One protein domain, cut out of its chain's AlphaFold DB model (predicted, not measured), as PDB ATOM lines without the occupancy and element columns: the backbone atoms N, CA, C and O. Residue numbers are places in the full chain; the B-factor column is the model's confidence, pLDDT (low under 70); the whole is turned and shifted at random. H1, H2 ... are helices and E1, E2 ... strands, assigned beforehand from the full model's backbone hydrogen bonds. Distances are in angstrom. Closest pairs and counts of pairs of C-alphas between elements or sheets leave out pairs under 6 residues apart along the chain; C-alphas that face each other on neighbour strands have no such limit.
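Overview. This is residues 145 to 189 of the 193 residues of the protein "Beta-lactamase domain-containing protein" of Candidatus Dormibacteraeota bacterium (UniProt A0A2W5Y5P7). The model shows a small sheet of three antiparallel strands, E1, E2 and E3, folded as two hairpins in a row, with the short helix H1 off one end of it, not on either face. Between H1 and E1 a long loop, residues 153 to 166, runs along the side of E1 and folds back into it; its residues 157 to 158 pair with E1. The printed part has 45 residues with one named helix and then three named strands, H1, E1, E2, E3 along the chain, and the sheet's order is E1, E2, E3. The class is mixed, helices and strands, though under half of the residues, 21, are in named elements. The whole is compact, with a radius of gyration of the C-alphas of 10.3 A, yet elongated in outline, spanning 31 by 20 by 20 A.

Arrangement. Begin with the inner strand E2, residues 175 to 179. On one side of it look for E1, residues 167 to 170, an edge strand antiparallel to it at 156 degrees; the C-alphas of Tyr 170 and Phe 175 face each other at 4.5 A, and N 176 and O 169 are within hydrogen-bond range at 2.8 A. On the other side find E3, residues 182 to 186, the other edge strand, antiparallel to E2 at 143 degrees; the C-alphas of Met 176 and Phe 185 face each other at 4.6 A, and N 175 and O 186 are within hydrogen-bond range at 2.8 A. E1, E2 and E3 form a meander, each strand the antiparallel neighbour of the one before, and both hairpins, E1 with E2 and E2 with E3, have tight links. Residues 157 to 158 pair antiparallel with residues 169 to 170 of E1. H1, residues 146 to 152, is not on the sheet and is apart from E2 and E3; in its backbone every O i to N i+4 pair is within hydrogen-bond range.

Along the chain. Find C-alpha 175 at (-3.865, 5.592, -23.696); from there E2 runs 11.4 A to C-alpha 179. E3 runs 12.3 A from Arg 182 to Tyr 186, where C-alpha 186 is at (-5.274, 5.233, -18.643). E1 covers 7.6 A from Ala 167 to Tyr 170. H1 begins with C-alpha 146 at (1.980, -12.265, -19.838) and reaches Met 152 after 10.0 A.

Size, cuts and confidence. Look for the two C-alphas farthest apart at Ser 145 and Ala 162, 32.2 A. The printed part has no cut, and the link from H1 to E1, 14 residues, is long. Mean pLDDT of the printed part is 84.5; residues 161 to 164 and residue 189 are under 70.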
ATOM      1  N   SER A 145      -2.795 -13.280 -20.090       88.31
ATOM      2  CA  SER A 145      -1.487 -13.923 -20.236       88.31
ATOM      3  C   SER A 145      -0.367 -12.867 -20.232       88.31
ATOM      4  O   SER A 145      -0.599 -11.725 -20.657       88.31
ATOM      5  N   PRO A 146       0.868 -13.214 -19.823       90.56
ATOM      6  CA  PRO A 146       1.980 -12.265 -19.838       90.56
ATOM      7  C   PRO A 146       2.191 -11.614 -21.209       90.56
ATOM      8  O   PRO A 146       2.458 -10.417 -21.286       90.56
ATOM      9  N   THR A 147       2.033 -12.379 -22.293       92.12
ATOM     10  CA  THR A 147       2.163 -11.871 -23.663       92.12
ATOM     11  C   THR A 147       1.038 -10.905 -24.011       92.12
ATOM     12  O   THR A 147       1.325  -9.770 -24.378       92.12
ATOM     13  N   SER A 148      -0.224 -11.287 -23.800       89.06
ATOM     14  CA  SER A 148      -1.376 -10.422 -24.098       89.06
ATOM     15  C   SER A 148      -1.346  -9.127 -23.287       89.06
ATOM     16  O   SER A 148      -1.664  -8.062 -23.805       89.06
ATOM     17  N   ARG A 149      -0.913  -9.191 -22.022       90.50
ATOM     18  CA  ARG A 149      -0.740  -8.005 -21.178       90.50
ATOM     19  C   ARG A 149       0.347  -7.078 -21.717       90.50
ATOM     20  O   ARG A 149       0.142  -5.868 -21.759       90.50
ATOM     21  N   ARG A 150       1.503  -7.626 -22.110       91.31
ATOM     22  CA  ARG A 150       2.584  -6.828 -22.709       91.31
ATOM     23  C   ARG A 150       2.121  -6.156 -23.994       91.31
ATOM     24  O   ARG A 150       2.403  -4.980 -24.172       91.31
ATOM     25  N   GLU A 151       1.396  -6.873 -24.848       90.94
ATOM     26  CA  GLU A 151       0.856  -6.310 -26.086       90.94
ATOM     27  C   GLU A 151      -0.185  -5.217 -25.815       90.94
ATOM     28  O   GLU A 151      -0.095  -4.142 -26.405       90.94
ATOM     29  N   MET A 152      -1.120  -5.452 -24.886       88.69
ATOM     30  CA  MET A 152      -2.142  -4.474 -24.495       88.69
ATOM     31  C   MET A 152      -1.525  -3.163 -23.995       88.69
ATOM     32  O   MET A 152      -2.013  -2.093 -24.344       88.69
ATOM     33  N   LEU A 153      -0.455  -3.252 -23.197       90.25
ATOM     34  CA  LEU A 153       0.203  -2.115 -22.539       90.25
ATOM     35  C   LEU A 153       1.444  -1.596 -23.291       90.25
ATOM     36  O   LEU A 153       2.227  -0.817 -22.738       90.25
ATOM     37  N   ALA A 154       1.658  -2.036 -24.530       90.88
ATOM     38  CA  ALA A 154       2.650  -1.460 -25.429       90.88
ATOM     39  C   ALA A 154       2.001  -0.373 -26.295       90.88
ATOM     40  O   ALA A 154       0.805  -0.419 -26.569       90.88
ATOM     41  N   ILE A 155       2.791   0.606 -26.743       91.00
ATOM     42  CA  ILE A 155       2.319   1.563 -27.750       91.00
ATOM     43  C   ILE A 155       2.193   0.800 -29.067       91.00
ATOM     44  O   ILE A 155       3.196   0.403 -29.651       91.00
ATOM     45  N   GLN A 156       0.953   0.591 -29.495       88.50
ATOM     46  CA  GLN A 156       0.618  -0.066 -30.756       88.50
ATOM     47  C   GLN A 156       0.367   0.971 -31.857       88.50
ATOM     48  O   GLN A 156       0.646   0.723 -33.025       88.50
ATOM     49  N   ALA A 157      -0.122   2.154 -31.478       86.69
ATOM     50  CA  ALA A 157      -0.270   3.300 -32.363       86.69
ATOM     51  C   ALA A 157       0.307   4.560 -31.693       86.69
ATOM     52  O   ALA A 157      -0.198   4.972 -30.644       86.69
ATOM     53  N   PRO A 158       1.365   5.181 -32.244       87.56
ATOM     54  CA  PRO A 158       1.898   6.424 -31.701       87.56
ATOM     55  C   PRO A 158       0.917   7.578 -31.936       87.56
ATOM     56  O   PRO A 158       0.332   7.702 -33.013       87.56
ATOM     57  N   ILE A 159       0.775   8.455 -30.944       84.25
ATOM     58  CA  ILE A 159      -0.014   9.685 -31.061       84.25
ATOM     59  C   ILE A 159       0.970  10.827 -31.300       84.25
ATOM     60  O   ILE A 159       1.850  11.083 -30.482       84.25
ATOM     61  N   ARG A 160       0.858  11.498 -32.449       76.25
ATOM     62  CA  ARG A 160       1.723  12.631 -32.805       76.25
ATOM     63  C   ARG A 160       1.065  13.947 -32.379       76.25
ATOM     64  O   ARG A 160      -0.110  14.160 -32.662       76.25
ATOM     65  N   GLY A 161       1.833  14.837 -31.749       69.62
ATOM     66  CA  GLY A 161       1.368  16.149 -31.277       69.62
ATOM     67  C   GLY A 161       0.937  16.157 -29.806       69.62
ATOM     68  O   GLY A 161       1.272  15.247 -29.051       69.62
ATOM     69  N   ALA A 162       0.214  17.200 -29.383       58.81
ATOM     70  CA  ALA A 162      -0.322  17.295 -28.025       58.81
ATOM     71  C   ALA A 162      -1.458  16.273 -27.840       58.81
ATOM     72  O   ALA A 162      -2.629  16.565 -28.082       58.81
ATOM     73  N   GLY A 163      -1.099  15.043 -27.469       60.59
ATOM     74  CA  GLY A 163      -2.055  13.986 -27.166       60.59
ATOM     75  C   GLY A 163      -2.976  14.371 -26.008       60.59
ATOM     76  O   GLY A 163      -2.606  15.148 -25.122       60.59
ATOM     77  N   PHE A 164      -4.185  13.806 -25.991       67.69
ATOM     78  CA  PHE A 164      -5.118  13.979 -24.878       67.69
ATOM     79  C   PHE A 164      -4.427  13.599 -23.560       67.69
ATOM     80  O   PHE A 164      -3.907  12.494 -23.452       67.69
ATOM     81  N   LEU A 165      -4.382  14.520 -22.587       72.62
ATOM     82  CA  LEU A 165      -3.700  14.342 -21.291       72.62
ATOM     83  C   LEU A 165      -2.226  13.885 -21.390       72.62
ATOM     84  O   LEU A 165      -1.742  13.153 -20.528       72.62
ATOM     85  N   GLY A 166      -1.498  14.303 -22.432       78.44
ATOM     86  CA  GLY A 166      -0.086  13.941 -22.596       78.44
ATOM     87  C   GLY A 166       0.131  12.482 -23.011       78.44
ATOM     88  O   GLY A 166       1.157  11.889 -22.676       78.44
ATOM     89  N   ALA A 167      -0.842  11.876 -23.699       86.88
ATOM     90  CA  ALA A 167      -0.675  10.563 -24.309       86.88
ATOM     91  C   ALA A 167       0.452  10.579 -25.357       86.88
ATOM     92  O   ALA A 167       0.444  11.389 -26.280       86.88
ATOM     93  N   GLU A 168       1.385   9.639 -25.226       90.25
ATOM     94  CA  GLU A 168       2.456   9.355 -26.190       90.25
ATOM     95  C   GLU A 168       1.973   8.364 -27.270       90.25
ATOM     96  O   GLU A 168       2.492   8.311 -28.386       90.25
ATOM     97  N   GLY A 169       0.960   7.559 -26.949       89.62
ATOM     98  CA  GLY A 169       0.431   6.543 -27.844       89.62
ATOM     99  C   GLY A 169      -0.825   5.869 -27.313       89.62
ATOM    100  O   GLY A 169      -1.333   6.193 -26.239       89.62
ATOM    101  N   TYR A 170      -1.307   4.898 -28.074       87.31
ATOM    102  CA  TYR A 170      -2.453   4.069 -27.741       87.31
ATOM    103  C   TYR A 170      -2.058   2.591 -27.827       87.31
ATOM    104  O   TYR A 170      -1.446   2.155 -28.809       87.31
ATOM    105  N   GLY A 171      -2.354   1.840 -26.770       89.06
ATOM    106  CA  GLY A 171      -2.270   0.382 -26.739       89.06
ATOM    107  C   GLY A 171      -3.584  -0.252 -27.186       89.06
ATOM    108  O   GLY A 171      -4.378   0.374 -27.884       89.06
ATOM    109  N   TYR A 172      -3.860  -1.484 -26.764       87.19
ATOM    110  CA  TYR A 172      -5.180  -2.077 -27.004       87.19
ATOM    111  C   TYR A 172      -6.160  -1.616 -25.924       87.19
ATOM    112  O   TYR A 172      -6.166  -2.145 -24.815       87.19
ATOM    113  N   GLY A 173      -6.990  -0.619 -26.240       82.19
ATOM    114  CA  GLY A 173      -8.010  -0.130 -25.306       82.19
ATOM    115  C   GLY A 173      -7.528   0.850 -24.237       82.19
ATOM    116  O   GLY A 173      -8.282   1.128 -23.307       82.19
ATOM    117  N   CYS A 174      -6.305   1.377 -24.320       86.62
ATOM    118  CA  CYS A 174      -5.785   2.336 -23.344       86.62
ATOM    119  C   CYS A 174      -4.847   3.369 -23.976       86.62
ATOM    120  O   CYS A 174      -4.070   3.070 -24.882       86.62
ATOM    121  N   PHE A 175      -4.895   4.591 -23.455       88.56
ATOM    122  CA  PHE A 175      -3.865   5.592 -23.696       88.56
ATOM    123  C   PHE A 175      -2.620   5.247 -22.890       88.56
ATOM    124  O   PHE A 175      -2.710   4.823 -21.737       88.56
ATOM    125  N   MET A 176      -1.463   5.475 -23.497       90.88
ATOM    126  CA  MET A 176      -0.149   5.275 -22.907       90.88
ATOM    127  C   MET A 176       0.581   6.612 -22.881       90.88
ATOM    128  O   MET A 176       0.595   7.333 -23.877       90.88
ATOM    129  N   GLY A 177       1.210   6.946 -21.761       90.12
ATOM    130  CA  GLY A 177       1.999   8.168 -21.656       90.12
ATOM    131  C   GLY A 177       2.607   8.331 -20.276       90.12
ATOM    132  O   GLY A 177       2.961   7.344 -19.619       90.12
ATOM    133  N   ARG A 178       2.710   9.582 -19.825       87.88
ATOM    134  CA  ARG A 178       3.250   9.913 -18.505       87.88
ATOM    135  C   ARG A 178       2.293  10.764 -17.693       87.88
ATOM    136  O   ARG A 178       1.743  11.737 -18.186       87.88
ATOM    137  N   MET A 179       2.165  10.421 -16.417       84.38
ATOM    138  CA  MET A 179       1.481  11.226 -15.408       84.38
ATOM    139  C   MET A 179       2.476  11.518 -14.290       84.38
ATOM    140  O   MET A 179       3.079  10.596 -13.737       84.38
ATOM    141  N   SER A 180       2.707  12.801 -14.006       87.00
ATOM    142  CA  SER A 180       3.704  13.248 -13.020       87.00
ATOM    143  C   SER A 180       5.084  12.592 -13.225       87.00
ATOM    144  O   SER A 180       5.691  12.072 -12.293       87.00
ATOM    145  N   GLY A 181       5.546  12.527 -14.481       85.94
ATOM    146  CA  GLY A 181       6.836  11.938 -14.878       85.94
ATOM    147  C   GLY A 181       6.884  10.404 -14.942       85.94
ATOM    148  O   GLY A 181       7.806   9.836 -15.536       85.94
ATOM    149  N   ARG A 182       5.880   9.704 -14.402       88.50
ATOM    150  CA  ARG A 182       5.829   8.235 -14.352       88.50
ATOM    151  C   ARG A 182       5.055   7.677 -15.535       88.50
ATOM    152  O   ARG A 182       4.042   8.249 -15.923       88.50
ATOM    153  N   ARG A 183       5.500   6.537 -16.081       87.94
ATOM    154  CA  ARG A 183       4.734   5.818 -17.111       87.94
ATOM    155  C   ARG A 183       3.364   5.446 -16.552       87.94
ATOM    156  O   ARG A 183       3.280   4.881 -15.463       87.94
ATOM    157  N   ALA A 184       2.327   5.739 -17.317       88.12
ATOM    158  CA  ALA A 184       0.950   5.447 -16.974       88.12
ATOM    159  C   ALA A 184       0.224   4.884 -18.197       88.12
ATOM    160  O   ALA A 184       0.520   5.249 -19.338       88.12
ATOM    161  N   PHE A 185      -0.736   4.007 -17.929       89.38
ATOM    162  CA  PHE A 185      -1.797   3.674 -18.865       89.38
ATOM    163  C   PHE A 185      -3.111   4.165 -18.268       89.38
ATOM    164  O   PHE A 185      -3.287   4.127 -17.051       89.38
ATOM    165  N   TYR A 186      -4.008   4.673 -19.101       85.19
ATOM    166  CA  TYR A 186      -5.274   5.233 -18.643       85.19
ATOM    167  C   TYR A 186      -6.316   5.196 -19.756       85.19
ATOM    168  O   TYR A 186      -5.993   5.114 -20.939       85.19
ATOM    169  N   HIS A 187      -7.590   5.282 -19.388       83.69
ATOM    170  CA  HIS A 187      -8.663   5.515 -20.343       83.69
ATOM    171  C   HIS A 187      -9.641   6.524 -19.737       83.69
ATOM    172  O   HIS A 187     -10.285   6.215 -18.734       83.69
ATOM    173  N   PRO A 188      -9.760   7.740 -20.294       74.88
ATOM    174  CA  PRO A 188     -10.726   8.708 -19.803       74.88
ATOM    175  C   PRO A 188     -12.147   8.228 -20.113       74.88
ATOM    176  O   PRO A 188     -12.410   7.652 -21.170       74.88
ATOM    177  N   GLY A 189     -13.072   8.471 -19.190       64.12
ATOM    178  CA  GLY A 189     -14.503   8.390 -19.458       64.12
ATOM    179  C   GLY A 189     -15.034   9.788 -19.744       64.12
ATOM    180  O   GLY A 189     -14.745  10.713 -18.990       64.12
TER     181      GLY A 189